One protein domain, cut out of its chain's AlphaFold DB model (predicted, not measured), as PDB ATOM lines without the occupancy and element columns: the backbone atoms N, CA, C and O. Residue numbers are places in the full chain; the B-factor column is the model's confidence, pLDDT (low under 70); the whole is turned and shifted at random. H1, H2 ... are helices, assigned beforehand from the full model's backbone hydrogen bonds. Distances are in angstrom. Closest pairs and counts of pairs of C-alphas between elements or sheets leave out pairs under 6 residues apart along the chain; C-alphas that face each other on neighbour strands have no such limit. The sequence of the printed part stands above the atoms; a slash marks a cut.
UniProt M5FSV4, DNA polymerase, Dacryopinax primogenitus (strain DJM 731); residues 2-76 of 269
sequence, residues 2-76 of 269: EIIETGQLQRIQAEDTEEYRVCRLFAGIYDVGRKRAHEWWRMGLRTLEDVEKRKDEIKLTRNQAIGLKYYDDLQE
ATOM      1  N   GLU A   2     -30.353  52.479  10.556       64.50
ATOM      2  CA  GLU A   2     -30.047  51.454   9.531       64.50
ATOM      3  C   GLU A   2     -30.916  50.172   9.538       64.50
ATOM      4  O   GLU A   2     -31.487  49.831   8.508       64.50
ATOM      5  N   ILE A   3     -31.085  49.487  10.680       69.00
ATOM      6  CA  ILE A   3     -31.941  48.276  10.765       69.00
ATOM      7  C   ILE A   3     -33.416  48.605  10.509       69.00
ATOM      8  O   ILE A   3     -34.128  47.816   9.898       69.00
ATOM      9  N   ILE A   4     -33.879  49.762  10.982       71.50
ATOM     10  CA  ILE A   4     -35.277  50.193  10.844       71.50
ATOM     11  C   ILE A   4     -35.578  50.552   9.381       71.50
ATOM     12  O   ILE A   4     -36.687  50.329   8.914       71.50
ATOM     13  N   GLU A   5     -34.587  51.073   8.656       73.19
ATOM     14  CA  GLU A   5     -34.740  51.559   7.280       73.19
ATOM     15  C   GLU A   5     -34.441  50.490   6.225       73.19
ATOM     16  O   GLU A   5     -35.111  50.435   5.199       73.19
ATOM     17  N   THR A   6     -33.446  49.633   6.459       73.19
ATOM     18  CA  THR A   6     -32.978  48.648   5.467       73.19
ATOM     19  C   THR A   6     -33.360  47.210   5.817       73.19
ATOM     20  O   THR A   6     -33.167  46.303   5.010       73.19
ATOM     21  N   GLY A   7     -33.858  46.970   7.034       69.06
ATOM     22  CA  GLY A   7     -34.065  45.623   7.572       69.06
ATOM     23  C   GLY A   7     -32.764  44.853   7.834       69.06
ATOM     24  O   GLY A   7     -32.811  43.680   8.201       69.06
ATOM     25  N   GLN A   8     -31.601  45.479   7.638       63.44
ATOM     26  CA  GLN A   8     -30.286  44.851   7.720       63.44
ATOM     27  C   GLN A   8     -29.307  45.753   8.487       63.44
ATOM     28  O   GLN A   8     -29.538  46.943   8.685       63.44
ATOM     29  N   LEU A   9     -28.217  45.162   8.974       69.75
ATOM     30  CA  LEU A   9     -27.079  45.899   9.520       69.75
ATOM     31  C   LEU A   9     -25.845  45.463   8.730       69.75
ATOM     32  O   LEU A   9     -25.411  44.317   8.855       69.75
ATOM     33  N   GLN A  10     -25.270  46.355   7.929       65.19
ATOM     34  CA  GLN A  10     -24.119  46.085   7.060       65.19
ATOM     35  C   GLN A  10     -22.924  45.538   7.849       65.19
ATOM     36  O   GLN A  10     -22.188  44.683   7.362       65.19
ATOM     37  N   ARG A  11     -22.773  45.947   9.115       66.25
ATOM     38  CA  ARG A  11     -21.751  45.400  10.017       66.25
ATOM     39  C   ARG A  11     -21.922  43.899  10.292       66.25
ATOM     40  O   ARG A  11     -20.923  43.202  10.382       66.25
ATOM     41  N   ILE A  12     -23.155  43.391  10.389       62.25
ATOM     42  CA  ILE A  12     -23.417  41.951  10.577       62.25
ATOM     43  C   ILE A  12     -23.068  41.177   9.303       62.25
ATOM     44  O   ILE A  12     -22.516  40.086   9.384       62.25
ATOM     45  N   GLN A  13     -23.339  41.750   8.128       59.34
ATOM     46  CA  GLN A  13     -22.995  41.129   6.844       59.34
ATOM     47  C   GLN A  13     -21.485  41.083   6.605       59.34
ATOM     48  O   GLN A  13     -20.969  40.073   6.138       59.34
ATOM     49  N   ALA A  14     -20.762  42.140   6.982       61.78
ATOM     50  CA  ALA A  14     -19.301  42.162   6.933       61.78
ATOM     51  C   ALA A  14     -18.647  41.177   7.926       61.78
ATOM     52  O   ALA A  14     -17.498  40.785   7.731       61.78
ATOM     53  N   GLU A  15     -19.367  40.769   8.977       65.56
ATOM     54  CA  GLU A  15     -18.914  39.797   9.981       65.56
ATOM     55  C   GLU A  15     -19.271  38.330   9.623       65.56
ATOM     56  O   GLU A  15     -18.743  37.421  10.263       65.56
ATOM     57  N   ASP A  16     -20.085  38.057   8.588       74.69
ATOM     58  CA  ASP A  16     -20.455  36.689   8.153       74.69
ATOM     59  C   ASP A  16     -19.409  36.042   7.222       74.69
ATOM     60  O   ASP A  16     -19.668  35.617   6.093       74.69
ATOM     61  N   THR A  17     -18.168  35.989   7.694       87.81
ATOM     62  CA  THR A  17     -17.047  35.391   6.961       87.81
ATOM     63  C   THR A  17     -17.075  33.856   7.019       87.81
ATOM     64  O   THR A  17     -17.772  33.244   7.832       87.81
ATOM     65  N   GLU A  18     -16.301  33.182   6.155       93.25
ATOM     66  CA  GLU A  18     -16.064  31.729   6.282       93.25
ATOM     67  C   GLU A  18     -15.510  31.386   7.673       93.25
ATOM     68  O   GLU A  18     -16.024  30.487   8.338       93.25
ATOM     69  N   GLU A  19     -14.514  32.150   8.133       93.25
ATOM     70  CA  GLU A  19     -13.925  32.020   9.465       93.25
ATOM     71  C   GLU A  19     -15.000  32.043  10.548       93.25
ATOM     72  O   GLU A  19     -15.045  31.152  11.395       93.25
ATOM     73  N   TYR A  20     -15.896  33.027  10.501       91.06
ATOM     74  CA  TYR A  20     -16.944  33.170  11.494       91.06
ATOM     75  C   TYR A  20     -17.919  31.987  11.487       91.06
ATOM     76  O   TYR A  20     -18.218  31.436  12.551       91.06
ATOM     77  N   ARG A  21     -18.372  31.546  10.306       94.69
ATOM     78  CA  ARG A  21     -19.280  30.395  10.166       94.69
ATOM     79  C   ARG A  21     -18.642  29.099  10.666       94.69
ATOM     80  O   ARG A  21     -19.265  28.375  11.441       94.69
ATOM     81  N   VAL A  22     -17.389  28.841  10.297       97.12
ATOM     82  CA  VAL A  22     -16.644  27.644  10.720       97.12
ATOM     83  C   VAL A  22     -16.326  27.687  12.215       97.12
ATOM     84  O   VAL A  22     -16.530  26.705  12.926       97.12
ATOM     85  N   CYS A  23     -15.888  28.832  12.739       96.25
ATOM     86  CA  CYS A  23     -15.632  28.972  14.169       96.25
ATOM     87  C   CYS A  23     -16.915  28.809  14.991       96.25
ATOM     88  O   CYS A  23     -16.868  28.239  16.080       96.25
ATOM     89  N   ARG A  24     -18.062  29.282  14.485       95.50
ATOM     90  CA  ARG A  24     -19.370  29.066  15.115       95.50
ATOM     91  C   ARG A  24     -19.759  27.586  15.096       95.50
ATOM     92  O   ARG A  24     -20.194  27.090  16.131       95.50
ATOM     93  N   LEU A  25     -19.556  26.888  13.975       97.56
ATOM     94  CA  LEU A  25     -19.761  25.438  13.871       97.56
ATOM     95  C   LEU A  25     -18.951  24.704  14.948       97.56
ATOM     96  O   LEU A  25     -19.517  23.962  15.749       97.56
ATOM     97  N   PHE A  26     -17.647  24.969  15.035       98.19
ATOM     98  CA  PHE A  26     -16.780  24.339  16.032       98.19
ATOM     99  C   PHE A  26     -17.145  24.711  17.465       98.19
ATOM    100  O   PHE A  26     -17.096  23.850  18.336       98.19
ATOM    101  N   ALA A  27     -17.558  25.954  17.718       96.50
ATOM    102  CA  ALA A  27     -18.015  26.382  19.038       96.50
ATOM    103  C   ALA A  27     -19.330  25.714  19.487       96.50
ATOM    104  O   ALA A  27     -19.677  25.801  20.663       96.50
ATOM    105  N   GLY A  28     -20.053  25.043  18.581       96.25
ATOM    106  CA  GLY A  28     -21.173  24.169  18.934       96.25
ATOM    107  C   GLY A  28     -20.735  22.842  19.571       96.25
ATOM    108  O   GLY A  28     -21.517  22.210  20.275       96.25
ATOM    109  N   ILE A  29     -19.477  22.419  19.384       97.81
ATOM    110  CA  ILE A  29     -18.948  21.232  20.062       97.81
ATOM    111  C   ILE A  29     -18.784  21.589  21.538       97.81
ATOM    112  O   ILE A  29     -18.130  22.575  21.889       97.81
ATOM    113  N   TYR A  30     -19.368  20.773  22.417       96.12
ATOM    114  CA  TYR A  30     -19.280  20.994  23.856       96.12
ATOM    115  C   TYR A  30     -17.818  21.158  24.308       96.12
ATOM    116  O   TYR A  30     -16.945  20.378  23.927       96.12
ATOM    117  N   ASP A  31     -17.563  22.173  25.138       94.69
ATOM    118  CA  ASP A  31     -16.230  22.518  25.656       94.69
ATOM    119  C   ASP A  31     -15.220  23.003  24.585       94.69
ATOM    120  O   ASP A  31     -13.999  22.976  24.782       94.69
ATOM    121  N   VAL A  32     -15.714  23.494  23.438       96.88
ATOM    122  CA  VAL A  32     -14.920  24.224  22.435       96.88
ATOM    123  C   VAL A  32     -15.251  25.714  22.490       96.88
ATOM    124  O   VAL A  32     -16.268  26.191  21.999       96.88
ATOM    125  N   GLY A  33     -14.351  26.489  23.095       93.81
ATOM    126  CA  GLY A  33     -14.447  27.949  23.115       93.81
ATOM    127  C   GLY A  33     -13.888  28.611  21.849       93.81
ATOM    128  O   GLY A  33     -13.135  28.006  21.085       93.81
ATOM    129  N   ARG A  34     -14.158  29.916  21.692       92.75
ATOM    130  CA  ARG A  34     -13.723  30.742  20.541       92.75
ATOM    131  C   ARG A  34     -12.248  30.574  20.170       92.75
ATOM    132  O   ARG A  34     -11.925  30.461  18.997       92.75
ATOM    133  N   LYS A  35     -11.358  30.540  21.168       94.44
ATOM    134  CA  LYS A  35      -9.910  30.397  20.948       94.44
ATOM    135  C   LYS A  35      -9.573  29.097  20.216       94.44
ATOM    136  O   LYS A  35      -8.806  29.126  19.261       94.44
ATOM    137  N   ARG A  36     -10.151  27.980  20.663       95.75
ATOM    138  CA  ARG A  36      -9.884  26.647  20.113       95.75
ATOM    139  C   ARG A  36     -10.559  26.459  18.755       95.75
ATOM    140  O   ARG A  36      -9.935  25.939  17.844       95.75
ATOM    141  N   ALA A  37     -11.777  26.978  18.589       97.12
ATOM    142  CA  ALA A  37     -12.446  27.028  17.289       97.12
ATOM    143  C   ALA A  37     -11.603  27.777  16.236       97.12
ATOM    144  O   ALA A  37     -11.374  27.271  15.140       97.12
ATOM    145  N   HIS A  38     -11.072  28.946  16.599       96.06
ATOM    146  CA  HIS A  38     -10.216  29.733  15.714       96.06
ATOM    147  C   HIS A  38      -8.870  29.046  15.432       96.06
ATOM    148  O   HIS A  38      -8.366  29.097  14.314       96.06
ATOM    149  N   GLU A  39      -8.282  28.370  16.421       96.75
ATOM    150  CA  GLU A  39      -7.087  27.540  16.228       96.75
ATOM    151  C   GLU A  39      -7.326  26.425  15.198       96.75
ATOM    152  O   GLU A  39      -6.559  26.307  14.246       96.75
ATOM    153  N   TRP A  40      -8.424  25.674  15.316       97.62
ATOM    154  CA  TRP A  40      -8.782  24.628  14.354       97.62
ATOM    155  C   TRP A  40      -9.018  25.175  12.947       97.62
ATOM    156  O   TRP A  40      -8.532  24.599  11.972       97.62
ATOM    157  N   TRP A  41      -9.690  26.321  12.823       97.56
ATOM    158  CA  TRP A  41      -9.854  26.979  11.527       97.56
ATOM    159  C   TRP A  41      -8.500  27.371  10.906       97.56
ATOM    160  O   TRP A  41      -8.275  27.109   9.720       97.56
ATOM    161  N   ARG A  42      -7.556  27.906  11.700       96.94
ATOM    162  CA  ARG A  42      -6.182  28.213  11.242       96.94
ATOM    163  C   ARG A  42      -5.397  26.972  10.818       96.94
ATOM    164  O   ARG A  42      -4.537  27.079   9.953       96.94
ATOM    165  N   MET A  43      -5.698  25.811  11.397       96.69
ATOM    166  CA  MET A  43      -5.134  24.515  10.993       96.69
ATOM    167  C   MET A  43      -5.771  23.949   9.712       96.69
ATOM    168  O   MET A  43      -5.409  22.851   9.281       96.69
ATOM    169  N   GLY A  44      -6.718  24.669   9.104       97.25
ATOM    170  CA  GLY A  44      -7.375  24.287   7.855       97.25
ATOM    171  C   GLY A  44      -8.639  23.446   8.029       97.25
ATOM    172  O   GLY A  44      -9.209  23.032   7.027       97.25
ATOM    173  N   LEU A  45      -9.111  23.199   9.258       98.25
ATOM    174  CA  LEU A  45     -10.365  22.473   9.473       98.25
ATOM    175  C   LEU A  45     -11.542  23.367   9.063       98.25
ATOM    176  O   LEU A  45     -11.532  24.575   9.329       98.25
ATOM    177  N   ARG A  46     -12.560  22.783   8.426       98.00
ATOM    178  CA  ARG A  46     -13.773  23.487   7.976       98.00
ATOM    179  C   ARG A  46     -15.068  22.799   8.399       98.00
ATOM    180  O   ARG A  46     -16.085  23.473   8.534       98.00
ATOM    181  N   THR A  47     -15.032  21.494   8.647       98.38
ATOM    182  CA  THR A  47     -16.210  20.664   8.933       98.38
ATOM    183  C   THR A  47     -16.049  19.852  10.219       98.38
ATOM    184  O   THR A  47     -14.937  19.665  10.713       98.38
ATOM    185  N   LEU A  48     -17.155  19.336  10.767       98.06
ATOM    186  CA  LEU A  48     -17.109  18.391  11.896       98.06
ATOM    187  C   LEU A  48     -16.390  17.085  11.518       98.06
ATOM    188  O   LEU A  48     -15.726  16.482  12.357       98.06
ATOM    189  N   GLU A  49     -16.466  16.678  10.249       98.06
ATOM    190  CA  GLU A  49     -15.745  15.514   9.732       98.06
ATOM    191  C   GLU A  49     -14.225  15.732   9.765       98.06
ATOM    192  O   GLU A  49     -13.486  14.813  10.118       98.06
ATOM    193  N   ASP A  50     -13.744  16.949   9.484       98.00
ATOM    194  CA  ASP A  50     -12.320  17.279   9.626       98.00
ATOM    195  C   ASP A  50     -11.860  17.158  11.082       98.00
ATOM    196  O   ASP A  50     -10.768  16.653  11.347       98.00
ATOM    197  N   VAL A  51     -12.699  17.601  12.030       97.75
ATOM    198  CA  VAL A  51     -12.433  17.488  13.474       97.75
ATOM    199  C   VAL A  51     -12.341  16.018  13.878       97.75
ATOM    200  O   VAL A  51     -11.404  15.645  14.580       97.75
ATOM    201  N   GLU A  52     -13.260  15.173  13.406       97.25
ATOM    202  CA  GLU A  52     -13.255  13.735  13.701       97.25
ATOM    203  C   GLU A  52     -12.036  13.031  13.086       97.25
ATOM    204  O   GLU A  52     -11.332  12.296  13.780       97.25
ATOM    205  N   LYS A  53     -11.726  13.295  11.810       97.38
ATOM    206  CA  LYS A  53     -10.575  12.699  11.109       97.38
ATOM    207  C   LYS A  53      -9.233  13.107  11.713       97.38
ATOM    208  O   LYS A  53      -8.287  12.327  11.669       97.38
ATOM    209  N   ARG A  54      -9.137  14.320  12.267       96.38
ATOM    210  CA  ARG A  54      -7.902  14.875  12.850       96.38
ATOM    211  C   ARG A  54      -7.917  14.905  14.378       96.38
ATOM    212  O   ARG A  54      -7.072  15.573  14.972       96.38
ATOM    213  N   LYS A  55      -8.834  14.181  15.034       93.62
ATOM    214  CA  LYS A  55      -9.033  14.219  16.497       93.62
ATOM    215  C   LYS A  55      -7.772  13.932  17.317       93.62
ATOM    216  O   LYS A  55      -7.594  14.530  18.381       93.62
ATOM    217  N   ASP A  56      -6.891  13.073  16.803       92.12
ATOM    218  CA  ASP A  56      -5.622  12.713  17.445       92.12
ATOM    219  C   ASP A  56      -4.578  13.832  17.314       92.12
ATOM    220  O   ASP A  56      -3.837  14.115  18.256       92.12
ATOM    221  N   GLU A  57      -4.565  14.535  16.177       94.62
ATOM    222  CA  GLU A  57      -3.675  15.672  15.928       94.62
ATOM    223  C   GLU A  57      -4.058  16.876  16.798       94.62
ATOM    224  O   GLU A  57      -3.212  17.470  17.468       94.62
ATOM    225  N   ILE A  58      -5.352  17.205  16.839       95.12
ATOM    226  CA  ILE A  58      -5.882  18.343  17.609       95.12
ATOM    227  C   ILE A  58      -6.098  18.015  19.094       95.12
ATOM    228  O   ILE A  58      -6.484  18.896  19.872       95.12
ATOM    229  N   LYS A  59      -5.861  16.756  19.489       94.25
ATOM    230  CA  LYS A  59      -5.970  16.230  20.856       94.25
ATOM    231  C   LYS A  59      -7.297  16.619  21.506       94.25
ATOM    232  O   LYS A  59      -7.335  17.465  22.409       94.25
ATOM    233  N   LEU A  60      -8.403  16.063  21.011       95.31
ATOM    234  CA  LEU A  60      -9.713  16.282  21.633       95.31
ATOM    235  C   LEU A  60      -9.702  15.836  23.095       95.31
ATOM    236  O   LEU A  60      -9.231  14.749  23.432       95.31
ATOM    237  N   THR A  61     -10.255  16.669  23.978       96.12
ATOM    238  CA  THR A  61     -10.560  16.218  25.338       96.12
ATOM    239  C   THR A  61     -11.698  15.197  25.287       96.12
ATOM    240  O   THR A  61     -12.482  15.168  24.336       96.12
ATOM    241  N   ARG A  62     -11.853  14.388  26.342       96.25
ATOM    242  CA  ARG A  62     -12.987  13.454  26.448       96.25
ATOM    243  C   ARG A  62     -14.336  14.167  26.275       96.25
ATOM    244  O   ARG A  62     -15.203  13.664  25.571       96.25
ATOM    245  N   ASN A  63     -14.495  15.346  26.879       97.19
ATOM    246  CA  ASN A  63     -15.728  16.132  26.788       97.19
ATOM    247  C   ASN A  63     -15.985  16.645  25.369       97.19
ATOM    248  O   ASN A  63     -17.123  16.604  24.913       97.19
ATOM    249  N   GLN A  64     -14.941  17.065  24.655       97.50
ATOM    250  CA  GLN A  64     -15.063  17.505  23.264       97.50
ATOM    251  C   GLN A  64     -15.376  16.344  22.325       97.50
ATOM    252  O   GLN A  64     -16.187  16.506  21.424       97.50
ATOM    253  N   ALA A  65     -14.793  15.164  22.551       97.56
ATOM    254  CA  ALA A  65     -15.123  13.967  21.781       97.56
ATOM    255  C   ALA A  65     -16.595  13.556  21.978       97.56
ATOM    256  O   ALA A  65     -17.287  13.243  21.014       97.56
ATOM    257  N   ILE A  66     -17.103  13.618  23.215       97.62
ATOM    258  CA  ILE A  66     -18.529  13.405  23.510       97.62
ATOM    259  C   ILE A  66     -19.390  14.483  22.831       97.62
ATOM    260  O   ILE A  66     -20.401  14.159  22.212       97.62
ATOM    261  N   GLY A  67     -18.979  15.752  22.922       97.56
ATOM    262  CA  GLY A  67     -19.663  16.880  22.292       97.56
ATOM    263  C   GLY A  67     -19.715  16.792  20.769       97.56
ATOM    264  O   GLY A  67     -20.707  17.192  20.178       97.56
ATOM    265  N   LEU A  68     -18.669  16.252  20.141       98.19
ATOM    266  CA  LEU A  68     -18.615  16.000  18.704       98.19
ATOM    267  C   LEU A  68     -19.526  14.829  18.323       98.19
ATOM    268  O   LEU A  68     -20.296  14.935  17.376       98.19
ATOM    269  N   LYS A  69     -19.488  13.737  19.099       97.94
ATOM    270  CA  LYS A  69     -20.307  12.540  18.862       97.94
ATOM    271  C   LYS A  69     -21.810  12.829  18.897       97.94
ATOM    272  O   LYS A  69     -22.550  12.255  18.107       97.94
ATOM    273  N   TYR A  70     -22.257  13.670  19.827       98.00
ATOM    274  CA  TYR A  70     -23.672  14.014  20.005       98.00
ATOM    275  C   TYR A  70     -23.977  15.453  19.577       98.00
ATOM    276  O   TYR A  70     -24.869  16.079  20.140       98.00
ATOM    277  N   TYR A  71     -23.218  15.996  18.619       98.31
ATOM    278  CA  TYR A  71     -23.300  17.406  18.236       98.31
ATOM    279  C   TYR A  71     -24.736  17.844  17.935       98.31
ATOM    280  O   TYR A  71     -25.236  18.765  18.578       98.31
ATOM    281  N   ASP A  72     -25.418  17.147  17.024       97.81
ATOM    282  CA  ASP A  72     -26.762  17.524  16.576       97.81
ATOM    283  C   ASP A  72     -27.788  17.480  17.721       97.81
ATOM    284  O   ASP A  72     -28.523  18.445  17.937       97.81
ATOM    285  N   ASP A  73     -27.776  16.410  18.522       98.06
ATOM    286  CA  ASP A  73     -28.668  16.242  19.677       98.06
ATOM    287  C   ASP A  73     -28.497  17.360  20.717       98.06
ATOM    288  O   ASP A  73     -29.483  17.859  21.267       98.06
ATOM    289  N   LEU A  74     -27.246  17.755  20.983       97.44
ATOM    290  CA  LEU A  74     -26.903  18.766  21.987       97.44
ATOM    291  C   LEU A  74     -27.113  20.204  21.491       97.44
ATOM    292  O   LEU A  74     -27.179  21.117  22.316       97.44
ATOM    293  N   GLN A  75     -27.200  20.424  20.176       95.94
ATOM    294  CA  GLN A  75     -27.586  21.718  19.601       95.94
ATOM    295  C   GLN A  75     -29.105  21.926  19.597       95.94
ATOM    296  O   GLN A  75     -29.580  23.065  19.556       95.94
ATOM    297  N   GLU A  76     -29.886  20.848  19.635       97.44
ATOM    298  CA  GLU A  76     -31.337  20.935  19.585       97.44
ATOM    299  C   GLU A  76     -31.951  21.412  20.910       97.44
ATOM    300  O   GLU A  76     -31.647  20.914  21.994       97.44
TER     301      GLU A  76
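AT A GLANCE: This is residues 2 to 76 of the 269 residues of the protein "DNA polymerase" of Dacryopinax primogenitus (strain DJM 731) (UniProt M5FSV4). A thin arm with two short helices, H1 and H2, leads into a small body with five more, H3 to H7, and residues 3 to 9 and 11 to 17 of the arm stick out free. In the body H3 and H4 cross steeply, H5 begins near the last residues of H3, H6 is near H5, and H7 is near H6 but apart from H5. The printed part has 75 residues, with seven named helices in the order H1 to H7 and no named strand; its class is all helix. The whole is loose, with a radius of gyration of the C-alphas of 14.8 A, and elongated, spanning 49 by 27 by 18 A.

HOW THE PARTS SIT: H1, residues 2 to 6, and H2, residues 10 to 15, are only just apart, their closest C-alphas 8.4 A from each other. H2 and H3, residues 18 to 27, meet only through their link. H3 and H4, residues 34 to 42, touch, with the closest C-alphas, those of Cys 23 and Ala 37, 4.9 A apart. They run opposite ways at a steep tilt of 52 degrees. H3 is close to but not clearly touching H5, residues 48 to 53, with the closest C-alphas, those of Phe 26 and Leu 48, 7.3 A apart. H5 is likewise close to but not clearly touching H6, residues 62 to 69: the closest C-alphas, those of Leu 48 and Leu 68, are 7.4 A apart. H6 and H7, residues 71 to 75, are close but not clearly touching, with the closest C-alphas, those of Gly 67 and Leu 74, 7.5 A apart. In H1 to H7 every O i to N i+4 pair is within hydrogen-bond range.

IN THESE COORDINATES: H1 begins at C-alpha 2, (-30.047, 51.454, 9.531). H3 measures 14.0 A, H4 12.2 A and H6 10.6 A from first to last C-alpha. H7 ends at C-alpha 75, (-27.586, 21.718, 19.601).

THE WHOLE: The C-alphas farthest apart, those of Glu 5 and Asp 56, are 49.6 A apart. The printed part has no cut and no long link. The mean pLDDT of the printed part is 90.5, with residues 2 to 3 and 7 to 15 under 70.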